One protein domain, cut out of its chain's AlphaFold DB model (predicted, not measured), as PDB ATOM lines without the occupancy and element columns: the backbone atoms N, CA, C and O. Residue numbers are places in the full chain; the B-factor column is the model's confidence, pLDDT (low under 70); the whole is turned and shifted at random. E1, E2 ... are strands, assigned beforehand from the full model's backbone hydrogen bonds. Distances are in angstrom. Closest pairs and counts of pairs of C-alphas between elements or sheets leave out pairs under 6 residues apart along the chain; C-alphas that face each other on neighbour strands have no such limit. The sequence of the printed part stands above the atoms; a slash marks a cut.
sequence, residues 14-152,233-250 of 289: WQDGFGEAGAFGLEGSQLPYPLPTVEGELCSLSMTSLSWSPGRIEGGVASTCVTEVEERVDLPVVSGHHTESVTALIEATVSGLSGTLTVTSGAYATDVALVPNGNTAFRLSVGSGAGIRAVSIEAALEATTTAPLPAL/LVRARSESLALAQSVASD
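AT A GLANCE: This is residues 14 to 152 and 233 to 250 of the 289 residues of an uncharacterized protein of Gammaproteobacteria bacterium (UniProt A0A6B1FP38). Two twisted sheets, E1 E2 E6 and the larger E3 E4 E5 E7 E8, lie partly face to face as a sandwich, and the hairpin of E3 and E4 reaches on beyond it as an arm along the longest axis. Residues 15 to 20 of the leading stretch stick out free. The printed part has 157 residues, no named helix and eight strands, E1 to E8 in chain order: all strand. The small sheet has the order E1 E2 E6, antiparallel; the other is branched, its neighbour pairs antiparallel. The whole is loose, a rod of 76 by 35 by 26 A, with a radius of gyration of the C-alphas of 21.5 A.

IN THESE COORDINATES: After unnamed residues 14 to 42, E1, residues 43 to 53, begins at C-alpha 43 (67.137, 100.645, 67.758). E2 is residues 56 to 65, E3 68 to 76, E4 85 to 105 at 49.2 A, E5 108 to 113, E6 119 to 125, and E7 131 to 147 at 50.2 A. E8, residues 233 to 249 at 50.4 A, ends at C-alpha 249 (40.683, 96.032, 53.179).

HOW THE PARTS SIT: E4 bends by 73 degrees at residue 95; E3 and E5 lie on one side of it, E7 on the other. N 71 and O 90 of E3 and E4 are 2.8 A apart, N 103 and O 110 of E4 and E5 2.8 A, N 102 and O 138 of E4 and E7 2.7 A, and N 135 and O 245 of E7 and E8 2.7 A, within hydrogen-bond range. In the other sheet, N 44 and O 64 of the hairpin E1 and E2 are 2.8 A apart, and N 57 and O 124 of E2 and E6 2.8 A. Between the sheets, the closest C-alphas of E5 and E6 are those of Thr 110 and Leu 124, 5.7 A.

THE WHOLE: The C-alphas farthest apart, Glu 27 and His 81, are 76.4 A apart. Residues 153 to 232 are not printed, a gap of 14.0 A between C-alphas 152 and 233. No link printed whole is long. Mean pLDDT of the printed part is 77.1; residues 14 to 35 and 77 to 84 are among those under 70.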
ATOM      1  N   TRP A  14      48.517  81.127  54.646       38.31
ATOM      2  CA  TRP A  14      49.683  80.318  54.308       38.31
ATOM      3  C   TRP A  14      50.394  80.931  53.105       38.31
ATOM      4  O   TRP A  14      49.797  81.683  52.331       38.31
ATOM      5  N   GLN A  15      51.660  80.572  52.939       32.84
ATOM      6  CA  GLN A  15      52.452  80.876  51.758       32.84
ATOM      7  C   GLN A  15      52.860  79.530  51.159       32.84
ATOM      8  O   GLN A  15      53.460  78.711  51.861       32.84
ATOM      9  N   ASP A  16      52.486  79.254  49.911       37.41
ATOM     10  CA  ASP A  16      53.041  78.092  49.220       37.41
ATOM     11  C   ASP A  16      54.412  78.438  48.612       37.41
ATOM     12  O   ASP A  16      54.839  79.596  48.584       37.41
ATOM     13  N   GLY A  17      55.136  77.420  48.144       26.06
ATOM     14  CA  GLY A  17      56.476  77.584  47.568       26.06
ATOM     15  C   GLY A  17      56.542  78.424  46.281       26.06
ATOM     16  O   GLY A  17      57.632  78.546  45.725       26.06
ATOM     17  N   PHE A  18      55.422  78.979  45.800       35.59
ATOM     18  CA  PHE A  18      55.322  79.778  44.575       35.59
ATOM     19  C   PHE A  18      55.003  81.261  44.827       35.59
ATOM     20  O   PHE A  18      55.022  82.048  43.882       35.59
ATOM     21  N   GLY A  19      54.799  81.672  46.084       36.88
ATOM     22  CA  GLY A  19      54.771  83.086  46.470       36.88
ATOM     23  C   GLY A  19      53.434  83.812  46.290       36.88
ATOM     24  O   GLY A  19      53.417  85.038  46.379       36.88
ATOM     25  N   GLU A  20      52.318  83.106  46.092       38.41
ATOM     26  CA  GLU A  20      50.982  83.712  46.192       38.41
ATOM     27  C   GLU A  20      50.459  83.664  47.640       38.41
ATOM     28  O   GLU A  20      50.566  82.645  48.325       38.41
ATOM     29  N   ALA A  21      49.888  84.778  48.118       36.84
ATOM     30  CA  ALA A  21      49.285  84.899  49.449       36.84
ATOM     31  C   ALA A  21      47.783  85.205  49.335       36.84
ATOM     32  O   ALA A  21      47.385  86.126  48.620       36.84
ATOM     33  N   GLY A  22      46.953  84.454  50.065       34.81
ATOM     34  CA  GLY A  22      45.513  84.707  50.224       34.81
ATOM     35  C   GLY A  22      45.145  85.086  51.666       34.81
ATOM     36  O   GLY A  22      45.849  84.709  52.602       34.81
ATOM     37  N   ALA A  23      44.033  85.812  51.851       35.41
ATOM     38  CA  ALA A  23      43.446  86.153  53.156       35.41
ATOM     39  C   ALA A  23      41.900  86.199  53.086       35.41
ATOM     40  O   ALA A  23      41.345  86.496  52.029       35.41
ATOM     41  N   PHE A  24      41.220  85.930  54.208       32.50
ATOM     42  CA  PHE A  24      39.776  86.143  54.435       32.50
ATOM     43  C   PHE A  24      39.553  86.939  55.746       32.50
ATOM     44  O   PHE A  24      40.374  86.878  56.660       32.50
ATOM     45  N   GLY A  25      38.474  87.721  55.822       36.66
ATOM     46  CA  GLY A  25      38.282  88.815  56.789       36.66
ATOM     47  C   GLY A  25      38.162  88.443  58.274       36.66
ATOM     48  O   GLY A  25      37.671  87.373  58.630       36.66
ATOM     49  N   LEU A  26      38.587  89.372  59.138       35.44
ATOM     50  CA  LEU A  26      38.295  89.411  60.576       35.44
ATOM     51  C   LEU A  26      37.881  90.839  60.952       35.44
ATOM     52  O   LEU A  26      38.555  91.807  60.595       35.44
ATOM     53  N   GLU A  27      36.777  90.975  61.686       36.44
ATOM     54  CA  GLU A  27      36.240  92.268  62.105       36.44
ATOM     55  C   GLU A  27      37.202  93.040  63.028       36.44
ATOM     56  O   GLU A  27      37.572  92.593  64.116       36.44
ATOM     57  N   GLY A  28      37.555  94.251  62.589       38.12
ATOM     58  CA  GLY A  28      37.730  95.481  63.373       38.12
ATOM     59  C   GLY A  28      38.806  95.589  64.465       38.12
ATOM     60  O   GLY A  28      39.207  96.713  64.754       38.12
ATOM     61  N   SER A  29      39.281  94.508  65.094       37.59
ATOM     62  CA  SER A  29      40.090  94.624  66.327       37.59
ATOM     63  C   SER A  29      41.256  93.647  66.510       37.59
ATOM     64  O   SER A  29      41.972  93.771  67.502       37.59
ATOM     65  N   GLN A  30      41.517  92.715  65.587       43.44
ATOM     66  CA  GLN A  30      42.609  91.745  65.750       43.44
ATOM     67  C   GLN A  30      43.607  91.811  64.596       43.44
ATOM     68  O   GLN A  30      43.492  91.110  63.594       43.44
ATOM     69  N   LEU A  31      44.627  92.654  64.758       47.12
ATOM     70  CA  LEU A  31      45.874  92.475  64.021       47.12
ATOM     71  C   LEU A  31      46.489  91.115  64.397       47.12
ATOM     72  O   LEU A  31      46.365  90.711  65.557       47.12
ATOM     73  N   PRO A  32      47.175  90.417  63.475       50.22
ATOM     74  CA  PRO A  32      47.882  89.193  63.822       50.22
ATOM     75  C   PRO A  32      48.914  89.501  64.913       50.22
ATOM     76  O   PRO A  32      49.790  90.345  64.727       50.22
ATOM     77  N   TYR A  33      48.771  88.843  66.064       45.06
ATOM     78  CA  TYR A  33      49.739  88.900  67.154       45.06
ATOM     79  C   TYR A  33      50.688  87.689  67.051       45.06
ATOM     80  O   TYR A  33      50.202  86.573  66.852       45.06
ATOM     81  N   PRO A  34      52.009  87.861  67.224       57.44
ATOM     82  CA  PRO A  34      52.696  89.121  67.488       57.44
ATOM     83  C   PRO A  34      52.767  90.007  66.240       57.44
ATOM     84  O   PRO A  34      52.946  89.532  65.119       57.44
ATOM     85  N   LEU A  35      52.635  91.310  66.464       66.62
ATOM     86  CA  LEU A  35      52.890  92.312  65.440       66.62
ATOM     87  C   LEU A  35      54.365  92.263  65.000       66.62
ATOM     88  O   LEU A  35      55.223  91.881  65.801       66.62
ATOM     89  N   PRO A  36      54.681  92.629  63.745       74.69
ATOM     90  CA  PRO A  36      56.033  92.524  63.223       74.69
ATOM     91  C   PRO A  36      57.005  93.419  63.992       74.69
ATOM     92  O   PRO A  36      56.700  94.562  64.354       74.69
ATOM     93  N   THR A  37      58.200  92.878  64.196       81.44
ATOM     94  CA  THR A  37      59.315  93.527  64.880       81.44
ATOM     95  C   THR A  37      60.588  93.346  64.073       81.44
ATOM     96  O   THR A  37      60.796  92.293  63.473       81.44
ATOM     97  N   VAL A  38      61.446  94.358  64.079       84.88
ATOM     98  CA  VAL A  38      62.754  94.342  63.425       84.88
ATOM     99  C   VAL A  38      63.771  94.870  64.416       84.88
ATOM    100  O   VAL A  38      63.563  95.911  65.037       84.88
ATOM    101  N   GLU A  39      64.853  94.124  64.576       91.12
ATOM    102  CA  GLU A  39      65.966  94.493  65.441       91.12
ATOM    103  C   GLU A  39      67.068  95.143  64.610       91.12
ATOM    104  O   GLU A  39      67.376  94.692  63.504       91.12
ATOM    105  N   GLY A  40      67.630  96.214  65.161       88.50
ATOM    106  CA  GLY A  40      68.756  96.959  64.620       88.50
ATOM    107  C   GLY A  40      69.852  97.141  65.662       88.50
ATOM    108  O   GLY A  40      69.680  96.807  66.835       88.50
ATOM    109  N   GLU A  41      70.983  97.690  65.238       90.50
ATOM    110  CA  GLU A  41      72.126  97.991  66.101       90.50
ATOM    111  C   GLU A  41      71.872  99.213  67.001       90.50
ATOM    112  O   GLU A  41      72.299  99.220  68.155       90.50
ATOM    113  N   LEU A  42      71.186 100.248  66.499       91.94
ATOM    114  CA  LEU A  42      70.846 101.468  67.242       91.94
ATOM    115  C   LEU A  42      69.481 101.367  67.924       91.94
ATOM    116  O   LEU A  42      69.324 101.804  69.066       91.94
ATOM    117  N   CYS A  43      68.485 100.820  67.230       93.00
ATOM    118  CA  CYS A  43      67.137 100.645  67.758       93.00
ATOM    119  C   CYS A  43      66.497  99.358  67.259       93.00
ATOM    120  O   CYS A  43      66.693  98.953  66.121       93.00
ATOM    121  N   SER A  44      65.600  98.810  68.067       91.31
ATOM    122  CA  SER A  44      64.588  97.860  67.624       91.31
ATOM    123  C   SER A  44      63.269  98.587  67.398       91.31
ATOM    124  O   SER A  44      62.884  99.456  68.183       91.31
ATOM    125  N   LEU A  45      62.561  98.217  66.336       88.12
ATOM    126  CA  LEU A  45      61.243  98.741  65.996       88.12
ATOM    127  C   LEU A  45      60.202  97.634  66.125       88.12
ATOM    128  O   LEU A  45      60.390  96.524  65.633       88.12
ATOM    129  N   SER A  46      59.077  97.950  66.754       85.12
ATOM    130  CA  SER A  46      57.923  97.058  66.844       85.12
ATOM    131  C   SER A  46      56.654  97.794  66.454       85.12
ATOM    132  O   SER A  46      56.375  98.891  66.941       85.12
ATOM    133  N   MET A  47      55.868  97.199  65.563       81.69
ATOM    134  CA  MET A  47      54.539  97.721  65.273       81.69
ATOM    135  C   MET A  47      53.663  97.527  66.520       81.69
ATOM    136  O   MET A  47      53.588  96.427  67.060       81.69
ATOM    137  N   THR A  48      53.012  98.588  66.993       79.44
ATOM    138  CA  THR A  48      52.118  98.546  68.167       79.44
ATOM    139  C   THR A  48      50.652  98.635  67.786       79.44
ATOM    140  O   THR A  48      49.794  98.077  68.467       79.44
ATOM    141  N   SER A  49      50.352  99.322  66.688       75.19
ATOM    142  CA  SER A  49      49.013  99.399  66.127       75.19
ATOM    143  C   SER A  49      49.081  99.626  64.627       75.19
ATOM    144  O   SER A  49      49.998 100.257  64.105       75.19
ATOM    145  N   LEU A  50      48.083  99.107  63.930       76.00
ATOM    146  CA  LEU A  50      47.884  99.320  62.513       76.00
ATOM    147  C   LEU A  50      46.388  99.207  62.245       76.00
ATOM    148  O   LEU A  50      45.735  98.238  62.617       76.00
ATOM    149  N   SER A  51      45.824 100.237  61.645       72.31
ATOM    150  CA  SER A  51      44.404 100.330  61.361       72.31
ATOM    151  C   SER A  51      44.219 100.903  59.973       72.31
ATOM    152  O   SER A  51      44.992 101.745  59.503       72.31
ATOM    153  N   TRP A  52      43.185 100.423  59.306       70.06
ATOM    154  CA  TRP A  52      42.799 100.904  57.999       70.06
ATOM    155  C   TRP A  52      41.406 101.496  58.099       70.06
ATOM    156  O   TRP A  52      40.501 100.916  58.695       70.06
ATOM    157  N   SER A  53      41.225 102.650  57.478       69.06
ATOM    158  CA  SER A  53      39.901 103.144  57.160       69.06
ATOM    159  C   SER A  53      39.917 103.710  55.752       69.06
ATOM    160  O   SER A  53      40.969 104.004  55.176       69.06
ATOM    161  N   PRO A  54      38.746 103.890  55.164       69.12
ATOM    162  CA  PRO A  54      38.671 104.553  53.890       69.12
ATOM    163  C   PRO A  54      39.371 105.905  53.854       69.12
ATOM    164  O   PRO A  54      39.111 106.796  54.664       69.12
ATOM    165  N   GLY A  55      40.274 106.059  52.894       72.38
ATOM    166  CA  GLY A  55      41.030 107.293  52.748       72.38
ATOM    167  C   GLY A  55      42.295 107.382  53.612       72.38
ATOM    168  O   GLY A  55      43.072 108.322  53.423       72.38
ATOM    169  N   ARG A  56      42.522 106.468  54.574       77.81
ATOM    170  CA  ARG A  56      43.685 106.549  55.478       77.81
ATOM    171  C   ARG A  56      44.116 105.223  56.123       77.81
ATOM    172  O   ARG A  56      43.290 104.448  56.597       77.81
ATOM    173  N   ILE A  57      45.429 105.046  56.254       79.88
ATOM    174  CA  ILE A  57      46.071 104.088  57.169       79.88
ATOM    175  C   ILE A  57      46.579 104.861  58.378       79.88
ATOM    176  O   ILE A  57      47.218 105.899  58.207       79.88
ATOM    177  N   GLU A  58      46.335 104.361  59.581       80.38
ATOM    178  CA  GLU A  58      46.855 104.939  60.824       80.38
ATOM    179  C   GLU A  58      47.482 103.835  61.675       80.38
ATOM    180  O   GLU A  58      46.948 102.729  61.750       80.38
ATOM    181  N   GLY A  59      48.607 104.119  62.321       80.69
ATOM    182  CA  GLY A  59      49.305 103.131  63.137       80.69
ATOM    183  C   GLY A  59      50.358 103.740  64.049       80.69
ATOM    184  O   GLY A  59      50.531 104.960  64.100       80.69
ATOM    185  N   GLY A  60      51.044 102.874  64.786       83.06
ATOM    186  CA  GLY A  60      52.076 103.239  65.745       83.06
ATOM    187  C   GLY A  60      53.243 102.263  65.707       83.06
ATOM    188  O   GLY A  60      53.044 101.052  65.633       83.06
ATOM    189  N   VAL A  61      54.459 102.797  65.788       86.88
ATOM    190  CA  VAL A  61      55.703 102.026  65.899       86.88
ATOM    191  C   VAL A  61      56.399 102.407  67.198       86.88
ATOM    192  O   VAL A  61      56.800 103.558  67.375       86.88
ATOM    193  N   ALA A  62      56.556 101.446  68.106       87.69
ATOM    194  CA  ALA A  62      57.402 101.614  69.277       87.69
ATOM    195  C   ALA A  62      58.864 101.379  68.902       87.69
ATOM    196  O   ALA A  62      59.182 100.421  68.192       87.69
ATOM    197  N   SER A  63      59.742 102.239  69.408       91.75
ATOM    198  CA  SER A  63      61.187 102.075  69.308       91.75
ATOM    199  C   SER A  63      61.795 101.799  70.684       91.75
ATOM    200  O   SER A  63      61.389 102.401  71.678       91.75
ATOM    201  N   THR A  64      62.786 100.911  70.726       94.56
ATOM    202  CA  THR A  64      63.645 100.669  71.893       94.56
ATOM    203  C   THR A  64      65.084 100.801  71.432       94.56
ATOM    204  O   THR A  64      65.524 100.021  70.593       94.56
ATOM    205  N   CYS A  65      65.807 101.790  71.939       94.19
ATOM    206  CA  CYS A  65      67.106 102.194  71.420       94.19
ATOM    207  C   CYS A  65      68.211 102.036  72.458       94.19
ATOM    208  O   CYS A  65      67.994 102.232  73.657       94.19
ATOM    209  N   VAL A  66      69.405 101.697  71.982       94.31
ATOM    210  CA  VAL A  66      70.586 101.531  72.831       94.31
ATOM    211  C   VAL A  66      71.088 102.883  73.333       94.31
ATOM    212  O   VAL A  66      70.977 103.909  72.659       94.31
ATOM    213  N   THR A  67      71.657 102.888  74.533       93.06
ATOM    214  CA  THR A  67      72.303 104.070  75.124       93.06
ATOM    215  C   THR A  67      73.820 104.032  74.989       93.06
ATOM    216  O   THR A  67      74.474 105.064  75.123       93.06
ATOM    217  N   GLU A  68      74.383 102.855  74.717       93.06
ATOM    218  CA  GLU A  68      75.818 102.600  74.633       93.06
ATOM    219  C   GLU A  68      76.102 101.624  73.486       93.06
ATOM    220  O   GLU A  68      75.320 100.705  73.243       93.06
ATOM    221  N   VAL A  69      77.203 101.845  72.767       92.31
ATOM    222  CA  VAL A  69      77.663 101.004  71.650       92.31
ATOM    223  C   VAL A  69      79.180 100.868  71.668       92.31
ATOM    224  O   VAL A  69      79.880 101.782  72.092       92.31
ATOM    225  N   GLU A  70      79.713  99.761  71.157       91.62
ATOM    226  CA  GLU A  70      81.151  99.643  70.908       91.62
ATOM    227  C   GLU A  70      81.533 100.398  69.625       91.62
ATOM    228  O   GLU A  70      81.039 100.106  68.534       91.62
ATOM    229  N   GLU A  71      82.435 101.370  69.749       88.69
ATOM    230  CA  GLU A  71      82.977 102.152  68.641       88.69
ATOM    231  C   GLU A  71      84.432 101.786  68.372       88.69
ATOM    232  O   GLU A  71      85.285 101.757  69.264       88.69
ATOM    233  N   ARG A  72      84.740 101.557  67.094       88.56
ATOM    234  CA  ARG A  72      86.104 101.293  66.640       88.56
ATOM    235  C   ARG A  72      86.871 102.605  66.529       88.56
ATOM    236  O   ARG A  72      86.577 103.427  65.659       88.56
ATOM    237  N   VAL A  73      87.899 102.780  67.348       86.19
ATOM    238  CA  VAL A  73      88.752 103.973  67.347       86.19
ATOM    239  C   VAL A  73      90.213 103.618  67.123       86.19
ATOM    240  O   VAL A  73      90.700 102.595  67.601       86.19
ATOM    241  N   ASP A  74      90.924 104.497  66.421       82.69
ATOM    242  CA  ASP A  74      92.370 104.395  66.257       82.69
ATOM    243  C   ASP A  74      93.048 105.287  67.295       82.69
ATOM    244  O   ASP A  74      92.859 106.507  67.332       82.69
ATOM    245  N   LEU A  75      93.815 104.662  68.182       79.75
ATOM    246  CA  LEU A  75      94.525 105.329  69.256       79.75
ATOM    247  C   LEU A  75      95.980 105.560  68.824       79.75
ATOM    248  O   LEU A  75      96.680 104.594  68.503       79.75
ATOM    249  N   PRO A  76      96.470 106.810  68.827       71.25
ATOM    250  CA  PRO A  76      97.895 107.063  68.681       71.25
ATOM    251  C   PRO A  76      98.646 106.588  69.929       71.25
ATOM    252  O   PRO A  76      98.206 106.834  71.052       71.25
ATOM    253  N   VAL A  77      99.806 105.962  69.734       66.06
ATOM    254  CA  VAL A  77     100.789 105.733  70.798       66.06
ATOM    255  C   VAL A  77     101.830 106.847  70.721       66.06
ATOM    256  O   VAL A  77     102.526 106.981  69.715       66.06
ATOM    257  N   VAL A  78     101.941 107.661  71.773       61.44
ATOM    258  CA  VAL A  78     103.009 108.665  71.880       61.44
ATOM    259  C   VAL A  78     104.148 108.044  72.681       61.44
ATOM    260  O   VAL A  78     104.210 108.155  73.897       61.44
ATOM    261  N   SER A  79     105.038 107.329  71.995       57.59
ATOM    262  CA  SER A  79     106.323 106.921  72.567       57.59
ATOM    263  C   SER A  79     107.439 107.400  71.646       57.59
ATOM    264  O   SER A  79     107.376 107.202  70.433       57.59
ATOM    265  N   GLY A  80     108.437 108.080  72.214       53.09
ATOM    266  CA  GLY A  80     109.380 108.958  71.510       53.09
ATOM    267  C   GLY A  80     110.293 108.346  70.440       53.09
ATOM    268  O   GLY A  80     111.174 109.053  69.963       53.09
ATOM    269  N   HIS A  81     110.110 107.087  70.025       47.81
ATOM    270  CA  HIS A  81     110.954 106.451  69.003       47.81
ATOM    271  C   HIS A  81     110.209 105.601  67.961       47.81
ATOM    272  O   HIS A  81     110.832 105.214  66.975       47.81
ATOM    273  N   HIS A  82     108.899 105.358  68.111       51.34
ATOM    274  CA  HIS A  82     108.079 104.647  67.124       51.34
ATOM    275  C   HIS A  82     106.614 105.102  67.189       51.34
ATOM    276  O   HIS A  82     106.037 105.210  68.271       51.34
ATOM    277  N   THR A  83     106.010 105.357  66.025       55.81
ATOM    278  CA  THR A  83     104.574 105.611  65.870       55.81
ATOM    279  C   THR A  83     103.876 104.320  65.461       55.81
ATOM    280  O   THR A  83     104.077 103.817  64.358       55.81
ATOM    281  N   GLU A  84     103.042 103.787  66.347       66.69
ATOM    282  CA  GLU A  84     102.148 102.671  66.044       66.69
ATOM    283  C   GLU A  84     100.718 103.115  66.358       66.69
ATOM    284  O   GLU A  84     100.431 103.623  67.443       66.69
ATOM    285  N   SER A  85      99.828 103.012  65.373       75.12
ATOM    286  CA  SER A  85      98.396 103.229  65.566       75.12
ATOM    287  C   SER A  85      97.766 101.910  65.991       75.12
ATOM    288  O   SER A  85      97.833 100.936  65.242       75.12
ATOM    289  N   VAL A  86      97.132 101.883  67.160       79.19
ATOM    290  CA  VAL A  86      96.413 100.701  67.644       79.19
ATOM    291  C   VAL A  86      94.921 100.929  67.452       79.19
ATOM    292  O   VAL A  86      94.379 101.916  67.944       79.19
ATOM    293  N   THR A  87      94.239 100.016  66.764       86.75
ATOM    294  CA  THR A  87      92.775 100.020  66.729       86.75
ATOM    295  C   THR A  87      92.225  99.311  67.970       86.75
ATOM    296  O   THR A  87      92.598  98.171  68.243       86.75
ATOM    297  N   ALA A  88      91.295  99.950  68.680       84.94
ATOM    298  CA  ALA A  88      90.537  99.359  69.780       84.94
ATOM    299  C   ALA A  88      89.024  99.539  69.574       84.94
ATOM    300  O   ALA A  88      88.590 100.467  68.890       84.94
ATOM    301  N   LEU A  89      88.231  98.656  70.180       91.81
ATOM    302  CA  LEU A  89      86.806  98.883  70.412       91.81
ATOM    303  C   LEU A  89      86.668  99.510  71.799       91.81
ATOM    304  O   LEU A  89      87.211  98.973  72.765       91.81
ATOM    305  N   ILE A  90      86.010 100.663  71.884       90.25
ATOM    306  CA  ILE A  90      85.714 101.334  73.152       90.25
ATOM    307  C   ILE A  90      84.218 101.590  73.265       90.25
ATOM    308  O   ILE A  90      83.560 101.875  72.268       90.25
ATOM    309  N   GLU A  91      83.688 101.510  74.478       94.19
ATOM    310  CA  GLU A  91      82.301 101.877  74.750       94.19
ATOM    311  C   GLU A  91      82.100 103.371  74.467       94.19
ATOM    312  O   GLU A  91      82.857 104.226  74.931       94.19
ATOM    313  N   ALA A  92      81.082 103.681  73.676       92.81
ATOM    314  CA  ALA A  92      80.652 105.022  73.339       92.81
ATOM    315  C   ALA A  92      79.217 105.225  73.803       92.81
ATOM    316  O   ALA A  92      78.355 104.368  73.618       92.81
ATOM    317  N   THR A  93      78.943 106.395  74.364       95.56
ATOM    318  CA  THR A  93      77.599 106.777  74.786       95.56
ATOM    319  C   THR A  93      76.859 107.417  73.617       95.56
ATOM    320  O   THR A  93      77.383 108.318  72.956       95.56
ATOM    321  N   VAL A  94      75.620 106.994  73.374       93.94
ATOM    322  CA  VAL A  94      74.718 107.634  72.411       93.94
ATOM    323  C   VAL A  94      74.167 108.907  73.052       93.94
ATOM    324  O   VAL A  94      73.313 108.864  73.933       93.94
ATOM    325  N   SER A  95      74.676 110.066  72.631       88.62
ATOM    326  CA  SER A  95      74.290 111.370  73.187       88.62
ATOM    327  C   SER A  95      73.061 111.981  72.512       88.62
ATOM    328  O   SER A  95      72.464 112.915  73.044       88.62
ATOM    329  N   GLY A  96      72.683 111.481  71.336       89.69
ATOM    330  CA  GLY A  96      71.497 111.920  70.613       89.69
ATOM    331  C   GLY A  96      71.105 110.908  69.550       89.69
ATOM    332  O   GLY A  96      71.972 110.305  68.923       89.69
ATOM    333  N   LEU A  97      69.802 110.735  69.357       92.56
ATOM    334  CA  LEU A  97      69.238 109.840  68.361       92.56
ATOM    335  C   LEU A  97      68.082 110.549  67.665       92.56
ATOM    336  O   LEU A  97      67.206 111.120  68.315       92.56
ATOM    337  N   SER A  98      68.092 110.514  66.342       93.25
ATOM    338  CA  SER A  98      67.055 111.089  65.498       93.25
ATOM    339  C   SER A  98      66.782 110.167  64.322       93.25
ATOM    340  O   SER A  98      67.576 109.281  64.018       93.25
ATOM    341  N   GLY A  99      65.643 110.340  63.668       92.56
ATOM    342  CA  GLY A  99      65.334 109.551  62.493       92.56
ATOM    343  C   GLY A  99      63.995 109.908  61.886       92.56
ATOM    344  O   GLY A  99      63.211 110.661  62.467       92.56
ATOM    345  N   THR A 100      63.740 109.346  60.714       95.94
ATOM    346  CA  THR A 100      62.478 109.507  59.990       95.94
ATOM    347  C   THR A 100      61.917 108.134  59.659       95.94
ATOM    348  O   THR A 100      62.639 107.284  59.142       95.94
ATOM    349  N   LEU A 101      60.639 107.922  59.965       94.12
ATOM    350  CA  LEU A 101      59.843 106.800  59.488       94.12
ATOM    351  C   LEU A 101      59.170 107.196  58.175       94.12
ATOM    352  O   LEU A 101      58.315 108.077  58.165       94.12
ATOM    353  N   THR A 102      59.535 106.524  57.095       95.75
ATOM    354  CA  THR A 102      58.872 106.585  55.793       95.75
ATOM    355  C   THR A 102      57.859 105.450  55.729       95.75
ATOM    356  O   THR A 102      58.226 104.278  55.760       95.75
ATOM    357  N   VAL A 103      56.573 105.775  55.652       91.56
ATOM    358  CA  VAL A 103      55.494 104.787  55.545       91.56
ATOM    359  C   VAL A 103      54.946 104.807  54.131       91.56
ATOM    360  O   VAL A 103      54.455 105.835  53.667       91.56
ATOM    361  N   THR A 104      54.981 103.663  53.459       90.19
ATOM    362  CA  THR A 104      54.561 103.509  52.068       90.19
ATOM    363  C   THR A 104      53.475 102.452  51.915       90.19
ATOM    364  O   THR A 104      53.440 101.442  52.615       90.19
ATOM    365  N   SER A 105      52.558 102.685  50.977       83.69
ATOM    366  CA  SER A 105      51.587 101.690  50.523       83.69
ATOM    367  C   SER A 105      51.270 101.919  49.048       83.69
ATOM    368  O   SER A 105      50.572 102.866  48.679       83.69
ATOM    369  N   GLY A 106      51.802 101.062  48.174       82.75
ATOM    370  CA  GLY A 106      51.705 101.251  46.725       82.75
ATOM    371  C   GLY A 106      52.350 102.570  46.286       82.75
ATOM    372  O   GLY A 106      53.538 102.773  46.492       82.75
ATOM    373  N   ALA A 107      51.566 103.470  45.685       86.31
ATOM    374  CA  ALA A 107      52.035 104.786  45.232       86.31
ATOM    375  C   ALA A 107      51.945 105.893  46.304       86.31
ATOM    376  O   ALA A 107      52.290 107.040  46.024       86.31
ATOM    377  N   TYR A 108      51.442 105.585  47.503       88.50
ATOM    378  CA  TYR A 108      51.275 106.553  48.588       88.50
ATOM    379  C   TYR A 108      52.442 106.452  49.569       88.50
ATOM    380  O   TYR A 108      52.835 105.345  49.935       88.50
ATOM    381  N   ALA A 109      52.951 107.598  50.025       93.94
ATOM    382  CA  ALA A 109      54.009 107.689  51.026       93.94
ATOM    383  C   ALA A 109      53.753 108.845  52.005       93.94
ATOM    384  O   ALA A 109      53.094 109.828  51.655       93.94
ATOM    385  N   THR A 110      54.259 108.719  53.228       94.12
ATOM    386  CA  THR A 110      54.258 109.767  54.254       94.12
ATOM    387  C   THR A 110      55.483 109.608  55.143       94.12
ATOM    388  O   THR A 110      55.900 108.481  55.405       94.12
ATOM    389  N   ASP A 111      56.011 110.722  55.641       96.44
ATOM    390  CA  ASP A 111      57.194 110.752  56.497       96.44
ATOM    391  C   ASP A 111      56.834 111.295  57.877       96.44
ATOM    392  O   ASP A 111      56.116 112.291  58.008       96.44
ATOM    393  N   VAL A 112      57.346 110.651  58.922       96.25
ATOM    394  CA  VAL A 112      57.124 111.046  60.315       96.25
ATOM    395  C   VAL A 112      58.443 111.027  61.070       96.25
ATOM    396  O   VAL A 112      59.214 110.079  60.962       96.25
ATOM    397  N   ALA A 113      58.702 112.058  61.873       96.12
ATOM    398  CA  ALA A 113      59.859 112.068  62.760       96.12
ATOM    399  C   ALA A 113      59.742 110.944  63.801       96.12
ATOM    400  O   ALA A 113      58.724 110.824  64.485       96.12
ATOM    401  N   LEU A 114      60.792 110.138  63.928       93.75
ATOM    402  CA  LEU A 114      60.869 109.081  64.926       93.75
ATOM    403  C   LEU A 114      60.930 109.683  66.336       93.75
ATOM    404  O   LEU A 114      61.678 110.629  66.582       93.75
ATOM    405  N   VAL A 115      60.202 109.075  67.271       93.00
ATOM    406  CA  VAL A 115      60.352 109.287  68.715       93.00
ATOM    407  C   VAL A 115      61.194 108.140  69.297       93.00
ATOM    408  O   VAL A 115      60.673 107.027  69.420       93.00
ATOM    409  N   PRO A 116      62.475 108.375  69.650       89.69
ATOM    410  CA  PRO A 116      63.326 107.371  70.287       89.69
ATOM    411  C   PRO A 116      62.775 106.912  71.637       89.69
ATOM    412  O   PRO A 116      62.310 107.743  72.417       89.69
ATOM    413  N   ASN A 117      62.886 105.615  71.944       91.56
ATOM    414  CA  ASN A 117      62.409 105.029  73.208       91.56
ATOM    415  C   ASN A 117      60.930 105.344  73.496       91.56
ATOM    416  O   ASN A 117      60.525 105.565  74.639       91.56
ATOM    417  N   GLY A 118      60.123 105.417  72.441       88.50
ATOM    418  CA  GLY A 118      58.736 105.847  72.508       88.50
ATOM    419  C   GLY A 118      57.920 105.340  71.329       88.50
ATOM    420  O   GLY A 118      58.423 104.636  70.453       88.50
ATOM    421  N   ASN A 119      56.634 105.692  71.321       87.94
ATOM    422  CA  ASN A 119      55.723 105.327  70.244       87.94
ATOM    423  C   ASN A 119      55.621 106.462  69.223       87.94
ATOM    424  O   ASN A 119      55.231 107.580  69.563       87.94
ATOM    425  N   THR A 120      55.932 106.153  67.971       91.50
ATOM    426  CA  THR A 120      55.795 107.067  66.839       91.50
ATOM    427  C   THR A 120      54.495 106.754  66.111       91.50
ATOM    428  O   THR A 120      54.368 105.700  65.491       91.50
ATOM    429  N   ALA A 121      53.517 107.655  66.199       89.19
ATOM    430  CA  ALA A 121      52.252 107.522  65.482       89.19
ATOM    431  C   ALA A 121      52.390 108.033  64.044       89.19
ATOM    432  O   ALA A 121      52.979 109.087  63.820       89.19
ATOM    433  N   PHE A 122      51.797 107.333  63.081       88.31
ATOM    434  CA  PHE A 122      51.790 107.746  61.682       88.31
ATOM    435  C   PHE A 122      50.387 107.727  61.085       88.31
ATOM    436  O   PHE A 122      49.487 107.017  61.539       88.31
ATOM    437  N   ARG A 123      50.227 108.504  60.012       87.38
ATOM    438  CA  ARG A 123      49.016 108.544  59.200       87.38
ATOM    439  C   ARG A 123      49.375 108.686  57.729       87.38
ATOM    440  O   ARG A 123      49.970 109.684  57.332       87.38
ATOM    441  N   LEU A 124      48.957 107.714  56.927       87.06
ATOM    442  CA  LEU A 124      49.128 107.698  55.480       87.06
ATOM    443  C   LEU A 124      47.775 107.911  54.802       87.06
ATOM    444  O   LEU A 124      46.864 107.101  54.954       87.06
ATOM    445  N   SER A 125      47.639 108.988  54.031       87.38
ATOM    446  CA  SER A 125      46.464 109.201  53.186       87.38
ATOM    447  C   SER A 125      46.551 108.346  51.926       87.38
ATOM    448  O   SER A 125      47.530 108.399  51.188       87.38
ATOM    449  N   VAL A 126      45.505 107.569  51.676       80.75
ATOM    450  CA  VAL A 126      45.425 106.562  50.609       80.75
ATOM    451  C   VAL A 126      44.083 106.677  49.902       80.75
ATOM    452  O   VAL A 126      43.129 107.200  50.464       80.75
ATOM    453  N   GLY A 127      43.975 106.193  48.668       73.94
ATOM    454  CA  GLY A 127      42.675 106.098  47.999       73.94
ATOM    455  C   GLY A 127      41.778 105.031  48.639       73.94
ATOM    456  O   GLY A 127      42.268 103.991  49.083       73.94
ATOM    457  N   SER A 128      40.462 105.259  48.649       68.06
ATOM    458  CA  SER A 128      39.479 104.209  48.946       68.06
ATOM    459  C   SER A 128      39.532 103.115  47.876       68.06
ATOM    460  O   SER A 128      39.615 103.424  46.686       68.06
ATOM    461  N   GLY A 129      39.481 101.850  48.279       57.16
ATOM    462  CA  GLY A 129      39.385 100.716  47.362       57.16
ATOM    463  C   GLY A 129      39.569  99.390  48.089       57.16
ATOM    464  O   GLY A 129      40.232  99.367  49.123       57.16
ATOM    465  N   ALA A 130      38.993  98.328  47.528       55.53
ATOM    466  CA  ALA A 130      39.043  96.965  48.047       55.53
ATOM    467  C   ALA A 130      40.396  96.279  47.809       55.53
ATOM    468  O   ALA A 130      41.081  96.565  46.823       55.53
ATOM    469  N   GLY A 131      40.729  95.306  48.660       60.72
ATOM    470  CA  GLY A 131      41.853  94.390  48.465       60.72
ATOM    471  C   GLY A 131      42.945  94.493  49.528       60.72
ATOM    472  O   GLY A 131      42.860  95.265  50.484       60.72
ATOM    473  N   ILE A 132      43.993  93.683  49.377       61.16
ATOM    474  CA  ILE A 132      45.119  93.658  50.316       61.16
ATOM    475  C   ILE A 132      46.053  94.833  50.015       61.16
ATOM    476  O   ILE A 132      46.572  94.976  48.908       61.16
ATOM    477  N   ARG A 133      46.286  95.670  51.025       67.81
ATOM    478  CA  ARG A 133      47.235  96.783  50.990       67.81
ATOM    479  C   ARG A 133      48.500  96.355  51.719       67.81
ATOM    480  O   ARG A 133      48.483  96.159  52.933       67.81
ATOM    481  N   ALA A 134      49.604  96.226  50.989       75.94
ATOM    482  CA  ALA A 134      50.917  96.137  51.615       75.94
ATOM    483  C   ALA A 134      51.302  97.513  52.171       75.94
ATOM    484  O   ALA A 134      51.133  98.533  51.495       75.94
ATOM    485  N   VAL A 135      51.792  97.528  53.402       77.75
ATOM    486  CA  VAL A 135      52.334  98.690  54.097       77.75
ATOM    487  C   VAL A 135      53.785  98.381  54.430       77.75
ATOM    488  O   VAL A 135      54.079  97.370  55.068       77.75
ATOM    489  N   SER A 136      54.695  99.238  53.994       85.00
ATOM    490  CA  SER A 136      56.105  99.169  54.360       85.00
ATOM    491  C   SER A 136      56.468 100.405  55.170       85.00
ATOM    492  O   SER A 136      56.017 101.507  54.871       85.00
ATOM    493  N   ILE A 137      57.224 100.201  56.238       86.31
ATOM    494  CA  ILE A 137      57.738 101.242  57.113       86.31
ATOM    495  C   ILE A 137      59.251 101.126  57.093       86.31
ATOM    496  O   ILE A 137      59.807 100.144  57.577       86.31
ATOM    497  N   GLU A 138      59.911 102.140  56.561       90.75
ATOM    498  CA  GLU A 138      61.361 102.249  56.548       90.75
ATOM    499  C   GLU A 138      61.783 103.333  57.535       90.75
ATOM    500  O   GLU A 138      61.249 104.437  57.524       90.75
ATOM    501  N   ALA A 139      62.724 103.026  58.414       92.50
ATOM    502  CA  ALA A 139      63.307 103.977  59.339       92.50
ATOM    503  C   ALA A 139      64.730 104.295  58.902       92.50
ATOM    504  O   ALA A 139      65.557 103.392  58.817       92.50
ATOM    505  N   ALA A 140      65.021 105.572  58.680       94.25
ATOM    506  CA  ALA A 140      66.386 106.070  58.579       94.25
ATOM    507  C   ALA A 140      66.762 106.701  59.921       94.25
ATOM    508  O   ALA A 140      66.143 107.682  60.336       94.25
ATOM    509  N   LEU A 141      67.734 106.110  60.609       94.00
ATOM    510  CA  LEU A 141      68.185 106.490  61.942       94.00
ATOM    511  C   LEU A 141      69.559 107.147  61.861       94.00
ATOM    512  O   LEU A 141      70.435 106.677  61.138       94.00
ATOM    513  N   GLU A 142      69.759 108.196  62.650       94.88
ATOM    514  CA  GLU A 142      71.046 108.848  62.851       94.88
ATOM    515  C   GLU A 142      71.300 109.048  64.349       94.88
ATOM    516  O   GLU A 142      70.508 109.679  65.060       94.88
ATOM    517  N   ALA A 143      72.419 108.510  64.825       94.31
ATOM    518  CA  ALA A 143      72.879 108.618  66.200       94.31
ATOM    519  C   ALA A 143      74.180 109.417  66.274       94.31
ATOM    520  O   ALA A 143      75.110 109.185  65.506       94.31
ATOM    521  N   THR A 144      74.272 110.322  67.248       94.75
ATOM    522  CA  THR A 144      75.541 110.934  67.648       94.75
ATOM    523  C   THR A 144      76.119 110.144  68.813       94.75
ATOM    524  O   THR A 144      75.507 110.081  69.882       94.75
ATOM    525  N   THR A 145      77.293 109.556  68.613       93.75
ATOM    526  CA  THR A 145      78.032 108.794  69.619       93.75
ATOM    527  C   THR A 145      79.204 109.611  70.146       93.75
ATOM    528  O   THR A 145      79.864 110.344  69.406       93.75
ATOM    529  N   THR A 146      79.456 109.498  71.447       93.88
ATOM    530  CA  THR A 146      80.587 110.123  72.133       93.88
ATOM    531  C   THR A 146      81.405 109.040  72.822       93.88
ATOM    532  O   THR A 146      80.919 108.386  73.742       93.88
ATOM    533  N   ALA A 147      82.648 108.856  72.389       92.00
ATOM    534  CA  ALA A 147      83.549 107.833  72.901       92.00
ATOM    535  C   ALA A 147      84.664 108.481  73.749       92.00
ATOM    536  O   ALA A 147      85.467 109.260  73.213       92.00
ATOM    537  N   PRO A 148      84.734 108.217  75.066       89.75
ATOM    538  CA  PRO A 148      85.797 108.742  75.910       89.75
ATOM    539  C   PRO A 148      87.135 108.107  75.520       89.75
ATOM    540  O   PRO A 148      87.314 106.893  75.570       89.75
ATOM    541  N   LEU A 149      88.104 108.936  75.133       87.19
ATOM    542  CA  LEU A 149      89.437 108.452  74.795       87.19
ATOM    543  C   LEU A 149      90.308 108.381  76.059       87.19
ATOM    544  O   LEU A 149      90.345 109.355  76.817       87.19
ATOM    545  N   PRO A 150      91.063 107.287  76.285       81.50
ATOM    546  CA  PRO A 150      91.958 107.198  77.440       81.50
ATOM    547  C   PRO A 150      93.023 108.304  77.393       81.50
ATOM    548  O   PRO A 150      93.350 108.789  76.314       81.50
ATOM    549  N   ALA A 151      93.591 108.733  78.517       80.00
ATOM    550  CA  ALA A 151      94.647 109.751  78.485       80.00
ATOM    551  C   ALA A 151      95.904 109.252  77.741       80.00
ATOM    552  O   ALA A 151      96.175 108.050  77.705       80.00
ATOM    553  N   LEU A 152      96.665 110.175  77.148       76.38
ATOM    554  CA  LEU A 152      97.988 109.880  76.593       76.38
ATOM    555  C   LEU A 152      99.057 110.189  77.637       76.38
ATOM    556  O   LEU A 152      98.945 111.172  78.363       76.38
ATOM    557  N   LEU A 233      85.968 111.496  71.438       90.12
ATOM    558  CA  LEU A 233      85.679 111.414  70.014       90.12
ATOM    559  C   LEU A 233      84.167 111.474  69.801       90.12
ATOM    560  O   LEU A 233      83.439 110.711  70.429       90.12
ATOM    561  N   VAL A 234      83.704 112.336  68.897       92.44
ATOM    562  CA  VAL A 234      82.287 112.426  68.522       92.44
ATOM    563  C   VAL A 234      82.121 111.948  67.084       92.44
ATOM    564  O   VAL A 234      82.838 112.414  66.196       92.44
ATOM    565  N   ARG A 235      81.195 111.014  66.847       90.00
ATOM    566  CA  ARG A 235      80.876 110.484  65.514       90.00
ATOM    567  C   ARG A 235      79.371 110.421  65.288       90.00
ATOM    568  O   ARG A 235      78.599 110.289  66.230       90.00
ATOM    569  N   ALA A 236      78.978 110.517  64.023       91.44
ATOM    570  CA  ALA A 236      77.618 110.244  63.584       91.44
ATOM    571  C   ALA A 236      77.566 108.842  62.968       91.44
ATOM    572  O   ALA A 236      78.438 108.483  62.171       91.44
ATOM    573  N   ARG A 237      76.555 108.060  63.340       90.94
ATOM    574  CA  ARG A 237      76.289 106.721  62.813       90.94
ATOM    575  C   ARG A 237      74.890 106.689  62.226       90.94
ATOM    576  O   ARG A 237      73.951 107.157  62.861       90.94
ATOM    577  N   SER A 238      74.767 106.123  61.033       92.50
ATOM    578  CA  SER A 238      73.493 105.966  60.337       92.50
ATOM    579  C   SER A 238      73.105 104.498  60.236       92.50
ATOM    580  O   SER A 238      73.956 103.664  59.922       92.50
ATOM    581  N   GLU A 239      71.828 104.200  60.419       92.31
ATOM    582  CA  GLU A 239      71.257 102.867  60.245       92.31
ATOM    583  C   GLU A 239      69.924 102.953  59.494       92.31
ATOM    584  O   GLU A 239      69.205 103.946  59.599       92.31
ATOM    585  N   SER A 240      69.587 101.907  58.738       91.25
ATOM    586  CA  SER A 240      68.279 101.756  58.104       91.25
ATOM    587  C   SER A 240      67.580 100.491  58.593       91.25
ATOM    588  O   SER A 240      68.182  99.419  58.557       91.25
ATOM    589  N   LEU A 241      66.304 100.594  58.961       89.94
ATOM    590  CA  LEU A 241      65.460  99.454  59.331       89.94
ATOM    591  C   LEU A 241      64.218  99.414  58.453       89.94
ATOM    592  O   LEU A 241      63.684 100.459  58.100       89.94
ATOM    593  N   ALA A 242      63.734  98.220  58.123       85.81
ATOM    594  CA  ALA A 242      62.559  98.053  57.274       85.81
ATOM    595  C   ALA A 242      61.592  97.035  57.879       85.81
ATOM    596  O   ALA A 242      61.937  95.872  58.063       85.81
ATOM    597  N   LEU A 243      60.369  97.479  58.154       80.19
ATOM    598  CA  LEU A 243      59.227  96.682  58.586       80.19
ATOM    599  C   LEU A 243      58.219  96.594  57.440       80.19
ATOM    600  O   LEU A 243      57.951  97.580  56.758       80.19
ATOM    601  N   ALA A 244      57.613  95.431  57.238       77.62
ATOM    602  CA  ALA A 244      56.549  95.264  56.256       77.62
ATOM    603  C   ALA A 244      55.376  94.500  56.867       77.62
ATOM    604  O   ALA A 244      55.564  93.515  57.581       77.62
ATOM    605  N   GLN A 245      54.160  94.956  56.577       70.19
ATOM    606  CA  GLN A 245      52.925  94.302  56.987       70.19
ATOM    607  C   GLN A 245      51.835  94.506  55.939       70.19
ATOM    608  O   GLN A 245      51.747  95.552  55.307       70.19
ATOM    609  N   SER A 246      50.971  93.518  55.757       65.81
ATOM    610  CA  SER A 246      49.800  93.633  54.890       65.81
ATOM    611  C   SER A 246      48.531  93.791  55.713       65.81
ATOM    612  O   SER A 246      48.338  93.076  56.695       65.81
ATOM    613  N   VAL A 247      47.640  94.676  55.273       62.06
ATOM    614  CA  VAL A 247      46.290  94.820  55.824       62.06
ATOM    615  C   VAL A 247      45.288  94.478  54.732       62.06
ATOM    616  O   VAL A 247      45.371  95.001  53.619       62.06
ATOM    617  N   ALA A 248      44.342  93.591  55.032       57.41
ATOM    618  CA  ALA A 248      43.208  93.360  54.153       57.41
ATOM    619  C   ALA A 248      42.209  94.511  54.321       57.41
ATOM    620  O   ALA A 248      41.777  94.804  55.435       57.41
ATOM    621  N   SER A 249      41.866  95.180  53.221       52.16
ATOM    622  CA  SER A 249      40.683  96.032  53.179       52.16
ATOM    623  C   SER A 249      39.540  95.213  52.592       52.16
ATOM    624  O   SER A 249      39.471  94.993  51.379       52.16
ATOM    625  N   ASP A 250      38.672  94.720  53.472       49.47
ATOM    626  CA  ASP A 250      37.366  94.227  53.061       49.47
ATOM    627  C   ASP A 250      36.555  95.462  52.676       49.47
ATOM    628  O   ASP A 250      36.182  96.268  53.526       49.47
TER     629      ASP A 250